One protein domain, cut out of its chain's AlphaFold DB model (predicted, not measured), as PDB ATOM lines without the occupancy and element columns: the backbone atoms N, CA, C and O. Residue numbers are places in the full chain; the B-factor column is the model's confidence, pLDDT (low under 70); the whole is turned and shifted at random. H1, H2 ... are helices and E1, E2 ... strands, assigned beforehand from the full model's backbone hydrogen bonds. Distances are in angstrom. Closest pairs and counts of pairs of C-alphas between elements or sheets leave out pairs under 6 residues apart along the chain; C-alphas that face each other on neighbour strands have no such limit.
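What this domain is: This is residues 92 to 220 of the 529 residues of the protein "ULP_PROTEASE domain-containing protein" of Panicum hallii (UniProt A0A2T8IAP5). A small, strongly twisted wall of four strands has helices H1 and H2 and the first part of the long helix H3 gathered on one side of it, and H3 then runs far out of this body. Residues 200 to 220, the last part of H3 and the whole of H4, stick out as a long arm that makes the length. The printed part has 129 residues, with four named helices and four named strands in the order E1 H1 H2 E2 E3 E4 H3 H4; the sheet is mixed, in the order E1 E2 E3 E4, and the class is mixed, helices and strands. The whole is loose, with a radius of gyration of the C-alphas of 19.1 A and spans of 68 by 34 by 26 A.

How they stand to each other: Look first at E2, residues 142 to 149, and E3, residues 153 to 160: they form an antiparallel hairpin, with N 145 and O 157 2.8 A apart, within hydrogen-bond range. E3 forms another hairpin with the edge strand E4, residues 165 to 169, where N 158 and O 167 are 2.8 A apart. E2, E3 and E4 are a meander, each strand the antiparallel neighbour of the one before. The other edge strand, E1, residues 99 to 103, is parallel to E2, with N 102 and O 142 2.8 A apart. H1, residues 106 to 115, is on the sheet at a height of 5.5 A, over none of its strands. H2, residues 130 to 137, only grazes the sheet with residues 136 to 137. E1, H1, H2 and E2 make a strand-helix-strand unit, two parallel neighbour strands with helices between, and its crossover is right-handed. H3, residues 179 to 205, only grazes the sheet with residues 179 to 185. With residues 180 to 191 alone H3 touches H1, about perpendicular at 76 degrees; their closest C-alphas, of Lys 113 and Ile 184, are 4.1 A apart. With residues 191 to 195 alone it touches H2, only just about perpendicular at 72 degrees; the closest C-alphas, of Gln 131 and Val 195, are 5.7 A apart. H4, residues 208 to 218, is not on the sheet and meets H3 only through their link. In H1, H2, H3 and H4 every O i to N i+4 pair is within hydrogen-bond range.

Where its parts are: Find C-alpha 99 at (593.774, 491.569, 401.846), where E1 begins. E2 is 22.0 A long and E3 22.5 A. Find C-alpha 179 at (569.608, 476.848, 402.606); from there H3 runs 38.6 A to C-alpha 205. H4 is 15.0 A long and ends with C-alpha 218 at (612.404, 447.463, 412.372).

The domain as a whole: The C-alphas of Leu 172 and Thr 220, the two farthest apart, are 68.3 A apart. The printed part has no cut, and the link from H1 to H2 is long, with 14 residues. Look for low confidence, pLDDT under 70, at residues 122, 124 to 128, 150 to 152, 173 to 177 and 197 to 209.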
ATOM      1  N   HIS A  92     593.399 497.179 391.989       84.81
ATOM      2  CA  HIS A  92     592.890 497.785 393.224       84.81
ATOM      3  C   HIS A  92     591.605 497.124 393.763       84.81
ATOM      4  O   HIS A  92     591.254 497.325 394.922       84.81
ATOM      5  N   LEU A  93     590.885 496.342 392.949       86.12
ATOM      6  CA  LEU A  93     589.707 495.581 393.389       86.12
ATOM      7  C   LEU A  93     590.060 494.148 393.805       86.12
ATOM      8  O   LEU A  93     589.317 493.555 394.598       86.12
ATOM      9  N   ARG A  94     591.201 493.630 393.325       85.75
ATOM     10  CA  ARG A  94     591.812 492.371 393.784       85.75
ATOM     11  C   ARG A  94     592.515 492.514 395.129       85.75
ATOM     12  O   ARG A  94     592.605 491.536 395.857       85.75
ATOM     13  N   ASN A  95     593.006 493.704 395.459       86.94
ATOM     14  CA  ASN A  95     593.696 493.984 396.717       86.94
ATOM     15  C   ASN A  95     592.891 495.004 397.521       86.94
ATOM     16  O   ASN A  95     592.899 496.192 397.210       86.94
ATOM     17  N   ARG A  96     592.174 494.539 398.547       85.19
ATOM     18  CA  ARG A  96     591.350 495.397 399.410       85.19
ATOM     19  C   ARG A  96     592.021 495.581 400.768       85.19
ATOM     20  O   ARG A  96     593.003 494.916 401.078       85.19
ATOM     21  N   LYS A  97     591.459 496.456 401.610       82.06
ATOM     22  CA  LYS A  97     591.962 496.692 402.975       82.06
ATOM     23  C   LYS A  97     592.099 495.392 403.789       82.06
ATOM     24  O   LYS A  97     593.073 495.249 404.510       82.06
ATOM     25  N   GLY A  98     591.162 494.451 403.632       77.19
ATOM     26  CA  GLY A  98     591.196 493.118 404.262       77.19
ATOM     27  C   GLY A  98     592.000 492.057 403.494       77.19
ATOM     28  O   GLY A  98     591.746 490.871 403.648       77.19
ATOM     29  N   GLY A  99     592.895 492.467 402.590       87.94
ATOM     30  CA  GLY A  99     593.774 491.569 401.846       87.94
ATOM     31  C   GLY A  99     593.318 491.232 400.425       87.94
ATOM     32  O   GLY A  99     592.417 491.847 399.841       87.94
ATOM     33  N   LYS A 100     594.020 490.255 399.845       91.94
ATOM     34  CA  LYS A 100     593.805 489.751 398.486       91.94
ATOM     35  C   LYS A 100     592.452 489.042 398.368       91.94
ATOM     36  O   LYS A 100     592.110 488.202 399.199       91.94
ATOM     37  N   VAL A 101     591.722 489.352 397.306       92.00
ATOM     38  CA  VAL A 101     590.363 488.885 397.040       92.00
ATOM     39  C   VAL A 101     590.346 487.915 395.875       92.00
ATOM     40  O   VAL A 101     590.857 488.224 394.798       92.00
ATOM     41  N   PHE A 102     589.694 486.778 396.080       93.81
ATOM     42  CA  PHE A 102     589.243 485.917 395.004       93.81
ATOM     43  C   PHE A 102     587.768 486.192 394.717       93.81
ATOM     44  O   PHE A 102     586.943 486.208 395.628       93.81
ATOM     45  N   LEU A 103     587.436 486.440 393.455       92.31
ATOM     46  CA  LEU A 103     586.060 486.644 393.003       92.31
ATOM     47  C   LEU A 103     585.643 485.383 392.271       92.31
ATOM     48  O   LEU A 103     586.254 485.101 391.245       92.31
ATOM     49  N   GLU A 104     584.665 484.639 392.770       90.88
ATOM     50  CA  GLU A 104     584.107 483.494 392.054       90.88
ATOM     51  C   GLU A 104     583.114 483.908 390.979       90.88
ATOM     52  O   GLU A 104     582.547 484.995 391.042       90.88
ATOM     53  N   ASN A 105     582.917 483.045 389.982       85.25
ATOM     54  CA  ASN A 105     581.855 483.229 388.994       85.25
ATOM     55  C   ASN A 105     580.574 482.479 389.411       85.25
ATOM     56  O   ASN A 105     580.563 481.688 390.357       85.25
ATOM     57  N   THR A 106     579.476 482.737 388.704       81.31
ATOM     58  CA  THR A 106     578.154 482.170 389.022       81.31
ATOM     59  C   THR A 106     578.076 480.656 388.777       81.31
ATOM     60  O   THR A 106     577.327 479.947 389.459       81.31
ATOM     61  N   PHE A 107     578.899 480.141 387.862       79.88
ATOM     62  CA  PHE A 107     579.017 478.715 387.568       79.88
ATOM     63  C   PHE A 107     579.652 477.935 388.730       79.88
ATOM     64  O   PHE A 107     579.076 476.956 389.208       79.88
ATOM     65  N   ILE A 108     580.790 478.397 389.257       82.88
ATOM     66  CA  ILE A 108     581.467 477.748 390.388       82.88
ATOM     67  C   ILE A 108     580.596 477.801 391.643       82.88
ATOM     68  O   ILE A 108     580.502 476.803 392.357       82.88
ATOM     69  N   SER A 109     579.871 478.899 391.878       83.81
ATOM     70  CA  SER A 109     578.876 478.956 392.956       83.81
ATOM     71  C   SER A 109     577.834 477.839 392.856       83.81
ATOM     72  O   SER A 109     577.447 477.257 393.870       83.81
ATOM     73  N   SER A 110     577.398 477.508 391.638       83.75
ATOM     74  CA  SER A 110     576.440 476.426 391.388       83.75
ATOM     75  C   SER A 110     577.052 475.047 391.652       83.75
ATOM     76  O   SER A 110     576.380 474.183 392.217       83.75
ATOM     77  N   ILE A 111     578.338 474.858 391.337       82.88
ATOM     78  CA  ILE A 111     579.083 473.640 391.689       82.88
ATOM     79  C   ILE A 111     579.209 473.491 393.209       82.88
ATOM     80  O   ILE A 111     578.876 472.438 393.744       82.88
ATOM     81  N   LEU A 112     579.621 474.543 393.924       86.12
ATOM     82  CA  LEU A 112     579.723 474.505 395.387       86.12
ATOM     83  C   LEU A 112     578.366 474.186 396.030       86.12
ATOM     84  O   LEU A 112     578.273 473.393 396.963       86.12
ATOM     85  N   LYS A 113     577.284 474.754 395.493       86.12
ATOM     86  CA  LYS A 113     575.919 474.475 395.948       86.12
ATOM     87  C   LYS A 113     575.513 473.015 395.727       86.12
ATOM     88  O   LYS A 113     574.898 472.423 396.614       86.12
ATOM     89  N   ARG A 114     575.840 472.443 394.562       88.06
ATOM     90  CA  ARG A 114     575.615 471.024 394.242       88.06
ATOM     91  C   ARG A 114     576.363 470.129 395.225       88.06
ATOM     92  O   ARG A 114     575.752 469.242 395.810       88.06
ATOM     93  N   ASP A 115     577.644 470.401 395.446       85.00
ATOM     94  CA  ASP A 115     578.521 469.570 396.280       85.00
ATOM     95  C   ASP A 115     578.134 469.596 397.761       85.00
ATOM     96  O   ASP A 115     578.427 468.662 398.504       85.00
ATOM     97  N   GLY A 116     577.420 470.632 398.204       84.38
ATOM     98  CA  GLY A 116     576.783 470.650 399.519       84.38
ATOM     99  C   GLY A 116     575.497 469.839 399.634       84.38
ATOM    100  O   GLY A 116     575.018 469.625 400.744       84.38
ATOM    101  N   GLY A 117     574.910 469.426 398.510       82.25
ATOM    102  CA  GLY A 117     573.648 468.689 398.444       82.25
ATOM    103  C   GLY A 117     573.780 467.188 398.171       82.25
ATOM    104  O   GLY A 117     572.762 466.506 398.204       82.25
ATOM    105  N   ILE A 118     574.989 466.689 397.899       76.56
ATOM    106  CA  ILE A 118     575.289 465.274 397.594       76.56
ATOM    107  C   ILE A 118     576.281 464.698 398.610       76.56
ATOM    108  O   ILE A 118     576.869 465.462 399.367       76.56
ATOM    109  N   ASP A 119     576.499 463.386 398.653       75.19
ATOM    110  CA  ASP A 119     577.530 462.805 399.529       75.19
ATOM    111  C   ASP A 119     578.946 463.012 398.968       75.19
ATOM    112  O   ASP A 119     579.126 463.233 397.769       75.19
ATOM    113  N   VAL A 120     579.967 462.961 399.833       72.31
ATOM    114  CA  VAL A 120     581.362 463.270 399.453       72.31
ATOM    115  C   VAL A 120     581.883 462.284 398.406       72.31
ATOM    116  O   VAL A 120     582.603 462.679 397.493       72.31
ATOM    117  N   GLU A 121     581.468 461.024 398.488       71.94
ATOM    118  CA  GLU A 121     581.816 459.945 397.559       71.94
ATOM    119  C   GLU A 121     581.255 460.177 396.149       71.94
ATOM    120  O   GLU A 121     581.768 459.622 395.178       71.94
ATOM    121  N   GLN A 122     580.210 461.002 396.028       69.19
ATOM    122  CA  GLN A 122     579.575 461.352 394.755       69.19
ATOM    123  C   GLN A 122     580.227 462.577 394.094       69.19
ATOM    124  O   GLN A 122     579.908 462.902 392.948       69.19
ATOM    125  N   ILE A 123     581.142 463.264 394.788       70.50
ATOM    126  CA  ILE A 123     581.889 464.394 394.232       70.50
ATOM    127  C   ILE A 123     582.949 463.849 393.268       70.50
ATOM    128  O   ILE A 123     583.857 463.113 393.657       70.50
ATOM    129  N   ASP A 124     582.857 464.227 391.991       65.81
ATOM    130  CA  ASP A 124     583.808 463.784 390.967       65.81
ATOM    131  C   ASP A 124     585.165 464.487 391.117       65.81
ATOM    132  O   ASP A 124     585.413 465.557 390.566       65.81
ATOM    133  N   THR A 125     586.075 463.841 391.839       61.72
ATOM    134  CA  THR A 125     587.449 464.312 392.060       61.72
ATOM    135  C   THR A 125     588.404 464.037 390.898       61.72
ATOM    136  O   THR A 125     589.544 464.498 390.932       61.72
ATOM    137  N   LYS A 126     587.976 463.283 389.873       49.47
ATOM    138  CA  LYS A 126     588.827 462.869 388.746       49.47
ATOM    139  C   LYS A 126     588.730 463.820 387.557       49.47
ATOM    140  O   LYS A 126     589.719 463.999 386.855       49.47
ATOM    141  N   GLN A 127     587.552 464.395 387.315       44.75
ATOM    142  CA  GLN A 127     587.310 465.314 386.194       44.75
ATOM    143  C   GLN A 127     587.137 466.781 386.631       44.75
ATOM    144  O   GLN A 127     587.280 467.671 385.797       44.75
ATOM    145  N   ASP A 128     586.825 467.061 387.902       60.19
ATOM    146  CA  ASP A 128     586.688 468.435 388.406       60.19
ATOM    147  C   ASP A 128     588.045 469.020 388.862       60.19
ATOM    148  O   ASP A 128     588.895 468.344 389.440       60.19
ATOM    149  N   THR A 129     588.243 470.324 388.658       74.19
ATOM    150  CA  THR A 129     589.452 471.087 389.014       74.19
ATOM    151  C   THR A 129     589.476 471.509 390.491       74.19
ATOM    152  O   THR A 129     589.968 472.585 390.844       74.19
ATOM    153  N   ILE A 130     588.971 470.649 391.382       79.31
ATOM    154  CA  ILE A 130     588.811 470.928 392.820       79.31
ATOM    155  C   ILE A 130     590.147 471.334 393.451       79.31
ATOM    156  O   ILE A 130     590.220 472.341 394.154       79.31
ATOM    157  N   GLN A 131     591.226 470.611 393.132       78.25
ATOM    158  CA  GLN A 131     592.571 470.908 393.633       78.25
ATOM    159  C   GLN A 131     593.006 472.341 393.305       78.25
ATOM    160  O   GLN A 131     593.368 473.102 394.200       78.25
ATOM    161  N   LYS A 132     592.902 472.734 392.032       81.38
ATOM    162  CA  LYS A 132     593.290 474.068 391.556       81.38
ATOM    163  C   LYS A 132     592.423 475.162 392.176       81.38
ATOM    164  O   LYS A 132     592.933 476.222 392.539       81.38
ATOM    165  N   ARG A 133     591.122 474.905 392.318       88.69
ATOM    166  CA  ARG A 133     590.163 475.828 392.931       88.69
ATOM    167  C   ARG A 133     590.492 476.085 394.399       88.69
ATOM    168  O   ARG A 133     590.657 477.238 394.788       88.69
ATOM    169  N   VAL A 134     590.689 475.026 395.182       87.69
ATOM    170  CA  VAL A 134     591.084 475.132 396.593       87.69
ATOM    171  C   VAL A 134     592.454 475.794 396.730       87.69
ATOM    172  O   VAL A 134     592.616 476.689 397.554       87.69
ATOM    173  N   ASP A 135     593.431 475.441 395.893       85.00
ATOM    174  CA  ASP A 135     594.744 476.095 395.916       85.00
ATOM    175  C   ASP A 135     594.653 477.591 395.586       85.00
ATOM    176  O   ASP A 135     595.430 478.388 396.111       85.00
ATOM    177  N   ASN A 136     593.703 478.003 394.742       87.88
ATOM    178  CA  ASN A 136     593.418 479.416 394.525       87.88
ATOM    179  C   ASN A 136     592.787 480.049 395.764       87.88
ATOM    180  O   ASN A 136     593.258 481.105 396.176       87.88
ATOM    181  N   TYR A 137     591.804 479.420 396.403       92.19
ATOM    182  CA  TYR A 137     591.206 479.930 397.643       92.19
ATOM    183  C   TYR A 137     592.235 480.162 398.744       92.19
ATOM    184  O   TYR A 137     592.272 481.244 399.319       92.19
ATOM    185  N   LEU A 138     593.139 479.205 398.958       86.88
ATOM    186  CA  LEU A 138     594.187 479.287 399.980       86.88
ATOM    187  C   LEU A 138     595.190 480.435 399.751       86.88
ATOM    188  O   LEU A 138     595.889 480.833 400.678       86.88
ATOM    189  N   LYS A 139     595.262 480.996 398.536       89.75
ATOM    190  CA  LYS A 139     596.113 482.157 398.202       89.75
ATOM    191  C   LYS A 139     595.436 483.509 398.465       89.75
ATOM    192  O   LYS A 139     596.041 484.544 398.169       89.75
ATOM    193  N   HIS A 140     594.187 483.526 398.927       92.62
ATOM    194  CA  HIS A 140     593.389 484.741 399.100       92.62
ATOM    195  C   HIS A 140     592.791 484.806 400.509       92.62
ATOM    196  O   HIS A 140     592.500 483.789 401.126       92.62
ATOM    197  N   TYR A 141     592.604 486.024 401.015       90.38
ATOM    198  CA  TYR A 141     592.056 486.269 402.355       90.38
ATOM    199  C   TYR A 141     590.533 486.364 402.347       90.38
ATOM    200  O   TYR A 141     589.880 486.062 403.344       90.38
ATOM    201  N   MET A 142     589.968 486.784 401.215       93.56
ATOM    202  CA  MET A 142     588.528 486.886 401.025       93.56
ATOM    203  C   MET A 142     588.108 486.183 399.741       93.56
ATOM    204  O   MET A 142     588.730 486.382 398.696       93.56
ATOM    205  N   ILE A 143     587.021 485.421 399.810       94.94
ATOM    206  CA  ILE A 143     586.428 484.721 398.669       94.94
ATOM    207  C   ILE A 143     584.997 485.217 398.505       94.94
ATOM    208  O   ILE A 143     584.170 485.063 399.399       94.94
ATOM    209  N   PHE A 144     584.717 485.843 397.370       95.19
ATOM    210  CA  PHE A 144     583.425 486.430 397.031       95.19
ATOM    211  C   PHE A 144     582.652 485.439 396.172       95.19
ATOM    212  O   PHE A 144     583.108 485.111 395.082       95.19
ATOM    213  N   ILE A 145     581.495 484.986 396.644       94.25
ATOM    214  CA  ILE A 145     580.698 483.927 396.025       94.25
ATOM    215  C   ILE A 145     579.310 484.496 395.688       94.25
ATOM    216  O   ILE A 145     578.515 484.724 396.605       94.25
ATOM    217  N   PRO A 146     579.002 484.774 394.407       91.25
ATOM    218  CA  PRO A 146     577.669 485.222 394.005       91.25
ATOM    219  C   PRO A 146     576.673 484.062 394.102       91.25
ATOM    220  O   PRO A 146     576.962 482.966 393.628       91.25
ATOM    221  N   ILE A 147     575.501 484.276 394.695       85.88
ATOM    222  CA  ILE A 147     574.511 483.221 394.942       85.88
ATOM    223  C   ILE A 147     573.180 483.596 394.301       85.88
ATOM    224  O   ILE A 147     572.624 484.653 394.596       85.88
ATOM    225  N   ASN A 148     572.667 482.688 393.467       82.69
ATOM    226  CA  ASN A 148     571.319 482.754 392.913       82.69
ATOM    227  C   ASN A 148     570.360 481.869 393.721       82.69
ATOM    228  O   ASN A 148     570.697 480.718 394.050       82.69
ATOM    229  N   ILE A 149     569.160 482.374 394.001       73.31
ATOM    230  CA  ILE A 149     568.088 481.617 394.665       73.31
ATOM    231  C   ILE A 149     566.908 481.386 393.719       73.31
ATOM    232  O   ILE A 149     566.742 482.063 392.711       73.31
ATOM    233  N   LYS A 150     566.076 480.386 394.042       58.91
ATOM    234  CA  LYS A 150     564.940 479.973 393.195       58.91
ATOM    235  C   LYS A 150     563.879 481.067 393.013       58.91
ATOM    236  O   LYS A 150     563.170 481.053 392.014       58.91
ATOM    237  N   MET A 151     563.772 481.996 393.964       59.59
ATOM    238  CA  MET A 151     563.106 483.278 393.750       59.59
ATOM    239  C   MET A 151     564.131 484.218 393.129       59.59
ATOM    240  O   MET A 151     565.127 484.469 393.784       59.59
ATOM    241  N   PRO A 152     563.948 484.713 391.908       68.12
ATOM    242  CA  PRO A 152     565.043 485.227 391.095       68.12
ATOM    243  C   PRO A 152     565.713 486.462 391.730       68.12
ATOM    244  O   PRO A 152     565.318 487.612 391.548       68.12
ATOM    245  N   HIS A 153     566.732 486.201 392.541       82.75
ATOM    246  CA  HIS A 153     567.402 487.169 393.392       82.75
ATOM    247  C   HIS A 153     568.846 486.740 393.575       82.75
ATOM    248  O   HIS A 153     569.150 485.574 393.851       82.75
ATOM    249  N   TRP A 154     569.726 487.722 393.439       85.81
ATOM    250  CA  TRP A 154     571.155 487.565 393.613       85.81
ATOM    251  C   TRP A 154     571.576 488.213 394.921       85.81
ATOM    252  O   TRP A 154     571.294 489.383 395.174       85.81
ATOM    253  N   TYR A 155     572.328 487.473 395.723       88.56
ATOM    254  CA  TYR A 155     573.043 488.026 396.865       88.56
ATOM    255  C   TYR A 155     574.483 487.525 396.858       88.56
ATOM    256  O   TYR A 155     574.849 486.621 396.104       88.56
ATOM    257  N   LEU A 156     575.331 488.145 397.666       91.25
ATOM    258  CA  LEU A 156     576.758 487.865 397.680       91.25
ATOM    259  C   LEU A 156     577.171 487.363 399.060       91.25
ATOM    260  O   LEU A 156     576.932 488.031 400.066       91.25
ATOM    261  N   ALA A 157     577.822 486.205 399.102       92.38
ATOM    262  CA  ALA A 157     578.527 485.741 400.286       92.38
ATOM    263  C   ALA A 157     580.014 486.085 400.171       92.38
ATOM    264  O   ALA A 157     580.609 485.960 399.101       92.38
ATOM    265  N   VAL A 158     580.626 486.501 401.273       94.06
ATOM    266  CA  VAL A 158     582.065 486.728 401.369       94.06
ATOM    267  C   VAL A 158     582.603 485.870 402.498       94.06
ATOM    268  O   VAL A 158     582.317 486.127 403.663       94.06
ATOM    269  N   VAL A 159     583.390 484.856 402.151       92.94
ATOM    270  CA  VAL A 159     584.175 484.101 403.130       92.94
ATOM    271  C   VAL A 159     585.404 484.938 403.448       92.94
ATOM    272  O   VAL A 159     586.261 485.117 402.583       92.94
ATOM    273  N   ASN A 160     585.474 485.480 404.659       90.69
ATOM    274  CA  ASN A 160     586.596 486.276 405.131       90.69
ATOM    275  C   ASN A 160     587.433 485.440 406.101       90.69
ATOM    276  O   ASN A 160     587.106 485.305 407.279       90.69
ATOM    277  N   ALA A 161     588.522 484.867 405.594       84.88
ATOM    278  CA  ALA A 161     589.395 483.999 406.375       84.88
ATOM    279  C   ALA A 161     590.173 484.765 407.457       84.88
ATOM    280  O   ALA A 161     590.506 484.186 408.490       84.88
ATOM    281  N   GLN A 162     590.445 486.058 407.237       82.06
ATOM    282  CA  GLN A 162     591.165 486.896 408.195       82.06
ATOM    283  C   GLN A 162     590.314 487.176 409.439       82.06
ATOM    284  O   GLN A 162     590.793 486.995 410.555       82.06
ATOM    285  N   GLU A 163     589.050 487.548 409.238       85.88
ATOM    286  CA  GLU A 163     588.106 487.822 410.332       85.88
ATOM    287  C   GLU A 163     587.410 486.550 410.849       85.88
ATOM    288  O   GLU A 163     586.767 486.578 411.890       85.88
ATOM    289  N   ARG A 164     587.566 485.414 410.152       85.00
ATOM    290  CA  ARG A 164     586.874 484.137 410.427       85.00
ATOM    291  C   ARG A 164     585.350 484.256 410.366       85.00
ATOM    292  O   ARG A 164     584.628 483.593 411.106       85.00
ATOM    293  N   GLU A 165     584.867 485.073 409.440       90.00
ATOM    294  CA  GLU A 165     583.452 485.394 409.288       90.00
ATOM    295  C   GLU A 165     582.960 485.122 407.869       90.00
ATOM    296  O   GLU A 165     583.721 485.114 406.896       90.00
ATOM    297  N   ILE A 166     581.647 484.937 407.752       90.25
ATOM    298  CA  ILE A 166     580.952 484.888 406.471       90.25
ATOM    299  C   ILE A 166     580.037 486.101 406.413       90.25
ATOM    300  O   ILE A 166     579.039 486.174 407.129       90.25
ATOM    301  N   HIS A 167     580.377 487.062 405.562       90.38
ATOM    302  CA  HIS A 167     579.558 488.253 405.365       90.38
ATOM    303  C   HIS A 167     578.537 487.990 404.271       90.38
ATOM    304  O   HIS A 167     578.876 487.499 403.196       90.38
ATOM    305  N   VAL A 168     577.280 488.330 404.536       89.81
ATOM    306  CA  VAL A 168     576.186 488.160 403.580       89.81
ATOM    307  C   VAL A 168     575.679 489.536 403.182       89.81
ATOM    308  O   VAL A 168     575.156 490.281 404.006       89.81
ATOM    309  N   LEU A 169     575.868 489.878 401.912       87.81
ATOM    310  CA  LEU A 169     575.486 491.153 401.322       87.81
ATOM    311  C   LEU A 169     574.249 490.923 400.455       87.81
ATOM    312  O   LEU A 169     574.333 490.354 399.365       87.81
ATOM    313  N   ASP A 170     573.098 491.332 400.976       87.31
ATOM    314  CA  ASP A 170     571.783 491.012 400.432       87.31
ATOM    315  C   ASP A 170     570.915 492.273 400.397       87.31
ATOM    316  O   ASP A 170     570.614 492.860 401.437       87.31
ATOM    317  N   SER A 171     570.535 492.707 399.196       83.56
ATOM    318  CA  SER A 171     569.784 493.948 398.980       83.56
ATOM    319  C   SER A 171     568.297 493.850 399.324       83.56
ATOM    320  O   SER A 171     567.648 494.888 399.413       83.56
ATOM    321  N   LEU A 172     567.749 492.642 399.515       77.94
ATOM    322  CA  LEU A 172     566.327 492.441 399.826       77.94
ATOM    323  C   LEU A 172     566.063 492.138 401.309       77.94
ATOM    324  O   LEU A 172     564.903 492.039 401.698       77.94
ATOM    325  N   SER A 173     567.116 492.026 402.133       59.84
ATOM    326  CA  SER A 173     567.095 492.039 403.612       59.84
ATOM    327  C   SER A 173     565.966 491.251 404.310       59.84
ATOM    328  O   SER A 173     565.549 491.603 405.411       59.84
ATOM    329  N   GLY A 174     565.466 490.174 403.700       57.31
ATOM    330  CA  GLY A 174     564.454 489.300 404.288       57.31
ATOM    331  C   GLY A 174     565.089 488.144 405.058       57.31
ATOM    332  O   GLY A 174     566.141 487.635 404.666       57.31
ATOM    333  N   ALA A 175     564.428 487.684 406.125       53.34
ATOM    334  CA  ALA A 175     564.722 486.429 406.822       53.34
ATOM    335  C   ALA A 175     564.390 485.211 405.933       53.34
ATOM    336  O   ALA A 175     563.540 484.386 406.250       53.34
ATOM    337  N   MET A 176     565.027 485.125 404.768       57.53
ATOM    338  CA  MET A 176     564.947 483.973 403.883       57.53
ATOM    339  C   MET A 176     565.750 482.835 404.513       57.53
ATOM    340  O   MET A 176     566.886 483.043 404.949       57.53
ATOM    341  N   HIS A 177     565.193 481.624 404.552       62.97
ATOM    342  CA  HIS A 177     565.969 480.432 404.887       62.97
ATOM    343  C   HIS A 177     567.111 480.284 403.876       62.97
ATOM    344  O   HIS A 177     566.897 479.937 402.714       62.97
ATOM    345  N   ARG A 178     568.342 480.580 404.311       78.44
ATOM    346  CA  ARG A 178     569.550 480.589 403.467       78.44
ATOM    347  C   ARG A 178     570.096 479.176 403.246       78.44
ATOM    348  O   ARG A 178     571.297 478.944 403.360       78.44
ATOM    349  N   GLU A 179     569.222 478.231 402.911       84.19
ATOM    350  CA  GLU A 179     569.608 476.848 402.606       84.19
ATOM    351  C   GLU A 179     570.591 476.781 401.431       84.19
ATOM    352  O   GLU A 179     571.493 475.948 401.407       84.19
ATOM    353  N   ASP A 180     570.485 477.717 400.487       86.19
ATOM    354  CA  ASP A 180     571.430 477.838 399.378       86.19
ATOM    355  C   ASP A 180     572.847 478.194 399.856       86.19
ATOM    356  O   ASP A 180     573.814 477.583 399.400       86.19
ATOM    357  N   LEU A 181     572.975 479.131 400.807       89.31
ATOM    358  CA  LEU A 181     574.262 479.477 401.419       89.31
ATOM    359  C   LEU A 181     574.812 478.293 402.208       89.31
ATOM    360  O   LEU A 181     575.977 477.947 402.051       89.31
ATOM    361  N   LYS A 182     573.970 477.639 403.017       89.38
ATOM    362  CA  LYS A 182     574.365 476.460 403.795       89.38
ATOM    363  C   LYS A 182     574.948 475.373 402.892       89.38
ATOM    364  O   LYS A 182     576.036 474.878 403.168       89.38
ATOM    365  N   LYS A 183     574.280 475.060 401.777       89.75
ATOM    366  CA  LYS A 183     574.787 474.108 400.779       89.75
ATOM    367  C   LYS A 183     576.115 474.563 400.179       89.75
ATOM    368  O   LYS A 183     577.058 473.787 400.163       89.75
ATOM    369  N   ILE A 184     576.235 475.819 399.754       90.88
ATOM    370  CA  ILE A 184     577.499 476.338 399.206       90.88
ATOM    371  C   ILE A 184     578.657 476.187 400.198       90.88
ATOM    372  O   ILE A 184     579.741 475.761 399.808       90.88
ATOM    373  N   LEU A 185     578.433 476.493 401.476       90.88
ATOM    374  CA  LEU A 185     579.464 476.380 402.508       90.88
ATOM    375  C   LEU A 185     579.847 474.926 402.792       90.88
ATOM    376  O   LEU A 185     581.033 474.632 402.912       90.88
ATOM    377  N   ILE A 186     578.872 474.011 402.833       87.19
ATOM    378  CA  ILE A 186     579.137 472.571 402.968       87.19
ATOM    379  C   ILE A 186     579.941 472.066 401.762       87.19
ATOM    380  O   ILE A 186     580.927 471.357 401.941       87.19
ATOM    381  N   GLY A 187     579.565 472.445 400.538       87.00
ATOM    382  CA  GLY A 187     580.296 472.049 399.334       87.00
ATOM    383  C   GLY A 187     581.719 472.599 399.304       87.00
ATOM    384  O   GLY A 187     582.656 471.852 399.032       87.00
ATOM    385  N   LEU A 188     581.906 473.868 399.681       91.00
ATOM    386  CA  LEU A 188     583.230 474.472 399.839       91.00
ATOM    387  C   LEU A 188     584.081 473.706 400.858       91.00
ATOM    388  O   LEU A 188     585.224 473.355 400.565       91.00
ATOM    389  N   GLN A 189     583.520 473.405 402.031       86.69
ATOM    390  CA  GLN A 189     584.212 472.645 403.067       86.69
ATOM    391  C   GLN A 189     584.617 471.253 402.568       86.69
ATOM    392  O   GLN A 189     585.764 470.852 402.743       86.69
ATOM    393  N   ARG A 190     583.712 470.532 401.900       88.19
ATOM    394  CA  ARG A 190     583.985 469.195 401.350       88.19
ATOM    395  C   ARG A 190     585.100 469.211 400.314       88.19
ATOM    396  O   ARG A 190     585.990 468.369 400.373       88.19
ATOM    397  N   GLN A 191     585.093 470.188 399.412       87.88
ATOM    398  CA  GLN A 191     586.159 470.356 398.424       87.88
ATOM    399  C   GLN A 191     587.523 470.603 399.073       87.88
ATOM    400  O   GLN A 191     588.519 470.011 398.653       87.88
ATOM    401  N   ILE A 192     587.572 471.423 400.127       84.94
ATOM    402  CA  ILE A 192     588.796 471.641 400.908       84.94
ATOM    403  C   ILE A 192     589.254 470.332 401.568       84.94
ATOM    404  O   ILE A 192     590.432 469.990 401.465       84.94
ATOM    405  N   SER A 193     588.341 469.575 402.184       80.56
ATOM    406  CA  SER A 193     588.656 468.293 402.830       80.56
ATOM    407  C   SER A 193     589.204 467.253 401.851       80.56
ATOM    408  O   SER A 193     590.187 466.583 402.158       80.56
ATOM    409  N   ILE A 194     588.622 467.152 400.652       80.94
ATOM    410  CA  ILE A 194     589.115 466.274 399.579       80.94
ATOM    411  C   ILE A 194     590.570 466.609 399.245       80.94
ATOM    412  O   ILE A 194     591.420 465.727 399.163       80.94
ATOM    413  N   VAL A 195     590.870 467.895 399.070       79.81
ATOM    414  CA  VAL A 195     592.214 468.362 398.717       79.81
ATOM    415  C   VAL A 195     593.214 468.133 399.844       79.81
ATOM    416  O   VAL A 195     594.354 467.753 399.573       79.81
ATOM    417  N   ALA A 196     592.803 468.330 401.095       73.62
ATOM    418  CA  ALA A 196     593.627 468.002 402.252       73.62
ATOM    419  C   ALA A 196     593.991 466.505 402.258       73.62
ATOM    420  O   ALA A 196     595.175 466.172 402.275       73.62
ATOM    421  N   GLY A 197     593.000 465.617 402.097       66.25
ATOM    422  CA  GLY A 197     593.225 464.170 402.032       66.25
ATOM    423  C   GLY A 197     594.080 463.730 400.836       66.25
ATOM    424  O   GLY A 197     594.941 462.865 400.975       66.25
ATOM    425  N   LEU A 198     593.927 464.355 399.661       55.47
ATOM    426  CA  LEU A 198     594.772 464.082 398.488       55.47
ATOM    427  C   LEU A 198     596.234 464.502 398.694       55.47
ATOM    428  O   LEU A 198     597.139 463.825 398.195       55.47
ATOM    429  N   LYS A 199     596.483 465.614 399.399       53.78
ATOM    430  CA  LYS A 199     597.844 466.063 399.739       53.78
ATOM    431  C   LYS A 199     598.516 465.097 400.713       53.78
ATOM    432  O   LYS A 199     599.685 464.775 400.512       53.78
ATOM    433  N   GLU A 200     597.779 464.585 401.694       51.66
ATOM    434  CA  GLU A 200     598.264 463.527 402.586       51.66
ATOM    435  C   GLU A 200     598.569 462.240 401.800       51.66
ATOM    436  O   GLU A 200     599.689 461.738 401.852       51.66
ATOM    437  N   LEU A 201     597.647 461.770 400.951       40.97
ATOM    438  CA  LEU A 201     597.828 460.548 400.156       40.97
ATOM    439  C   LEU A 201     599.027 460.626 399.187       40.97
ATOM    440  O   LEU A 201     599.804 459.678 399.078       40.97
ATOM    441  N   LYS A 202     599.228 461.763 398.497       41.06
ATOM    442  CA  LYS A 202     600.371 461.971 397.581       41.06
ATOM    443  C   LYS A 202     601.724 461.903 398.285       41.06
ATOM    444  O   LYS A 202     602.687 461.429 397.680       41.06
ATOM    445  N   ASN A 203     601.799 462.340 399.540       45.62
ATOM    446  CA  ASN A 203     603.025 462.224 400.323       45.62
ATOM    447  C   ASN A 203     603.361 460.749 400.614       45.62
ATOM    448  O   ASN A 203     604.529 460.377 400.539       45.62
ATOM    449  N   HIS A 204     602.357 459.887 400.805       41.47
ATOM    450  CA  HIS A 204     602.554 458.469 401.123       41.47
ATOM    451  C   HIS A 204     602.818 457.553 399.906       41.47
ATOM    452  O   HIS A 204     603.575 456.588 400.024       41.47
ATOM    453  N   ILE A 205     602.263 457.840 398.719       40.12
ATOM    454  CA  ILE A 205     602.312 456.907 397.565       40.12
ATOM    455  C   ILE A 205     603.728 456.714 396.989       40.12
ATOM    456  O   ILE A 205     604.068 455.618 396.558       40.12
ATOM    457  N   SER A 206     604.587 457.739 396.987       54.72
ATOM    458  CA  SER A 206     605.933 457.611 396.391       54.72
ATOM    459  C   SER A 206     606.938 456.860 397.273       54.72
ATOM    460  O   SER A 206     607.990 456.449 396.788       54.72
ATOM    461  N   SER A 207     606.651 456.710 398.570       60.53
ATOM    462  CA  SER A 207     607.598 456.177 399.563       60.53
ATOM    463  C   SER A 207     607.143 454.860 400.186       60.53
ATOM    464  O   SER A 207     607.844 454.330 401.042       60.53
ATOM    465  N   CYS A 208     606.008 454.301 399.754       55.06
ATOM    466  CA  CYS A 208     605.433 453.087 400.337       55.06
ATOM    467  C   CYS A 208     606.398 451.888 400.315       55.06
ATOM    468  O   CYS A 208     606.508 451.188 401.314       55.06
ATOM    469  N   GLY A 209     607.166 451.703 399.233       61.38
ATOM    470  CA  GLY A 209     608.193 450.656 399.153       61.38
ATOM    471  C   GLY A 209     609.370 450.874 400.111       61.38
ATOM    472  O   GLY A 209     609.925 449.912 400.626       61.38
ATOM    473  N   LEU A 210     609.718 452.129 400.408       75.38
ATOM    474  CA  LEU A 210     610.787 452.471 401.350       75.38
ATOM    475  C   LEU A 210     610.340 452.282 402.803       75.38
ATOM    476  O   LEU A 210     611.096 451.749 403.611       75.38
ATOM    477  N   PHE A 211     609.095 452.652 403.118       74.12
ATOM    478  CA  PHE A 211     608.485 452.335 404.409       74.12
ATOM    479  C   PHE A 211     608.384 450.828 404.614       74.12
ATOM    480  O   PHE A 211     608.743 450.346 405.675       74.12
ATOM    481  N   MET A 212     607.965 450.075 403.592       74.31
ATOM    482  CA  MET A 212     607.890 448.616 403.658       74.31
ATOM    483  C   MET A 212     609.246 447.980 404.000       74.31
ATOM    484  O   MET A 212     609.287 447.123 404.875       74.31
ATOM    485  N   ILE A 213     610.341 448.415 403.362       75.25
ATOM    486  CA  ILE A 213     611.700 447.921 403.661       75.25
ATOM    487  C   ILE A 213     612.070 448.201 405.123       75.25
ATOM    488  O   ILE A 213     612.471 447.285 405.831       75.25
ATOM    489  N   ASN A 214     611.863 449.430 405.605       78.19
ATOM    490  CA  ASN A 214     612.186 449.753 406.995       78.19
ATOM    491  C   ASN A 214     611.240 449.069 407.995       78.19
ATOM    492  O   ASN A 214     611.661 448.739 409.093       78.19
ATOM    493  N   TYR A 215     609.978 448.809 407.647       79.25
ATOM    494  CA  TYR A 215     609.088 448.018 408.500       79.25
ATOM    495  C   TYR A 215     609.564 446.577 408.612       79.25
ATOM    496  O   TYR A 215     609.534 446.030 409.705       79.25
ATOM    497  N   MET A 216     610.031 445.970 407.519       76.62
ATOM    498  CA  MET A 216     610.630 444.634 407.569       76.62
ATOM    499  C   MET A 216     611.879 444.604 408.459       76.62
ATOM    500  O   MET A 216     612.093 443.622 409.158       76.62
ATOM    501  N   GLU A 217     612.671 445.676 408.450       84.56
ATOM    502  CA  GLU A 217     613.905 445.794 409.234       84.56
ATOM    503  C   GLU A 217     613.651 446.113 410.715       84.56
ATOM    504  O   GLU A 217     614.308 445.558 411.591       84.56
ATOM    505  N   TYR A 218     612.676 446.974 411.014       83.81
ATOM    506  CA  TYR A 218     612.404 447.463 412.372       83.81
ATOM    507  C   TYR A 218     611.338 446.650 413.105       83.81
ATOM    508  O   TYR A 218     611.112 446.872 414.297       83.81
ATOM    509  N   TRP A 219     610.669 445.714 412.432       78.12
ATOM    510  CA  TRP A 219     609.692 444.836 413.061       78.12
ATOM    511  C   TRP A 219     610.367 443.855 414.018       78.12
ATOM    512  O   TRP A 219     611.089 442.947 413.616       78.12
ATOM    513  N   THR A 220     610.073 444.001 415.306       80.44
ATOM    514  CA  THR A 220     610.631 443.166 416.383       80.44
ATOM    515  C   THR A 220     609.925 441.817 416.539       80.44
ATOM    516  O   THR A 220     610.349 440.983 417.334       80.44
TER     517      THR A 220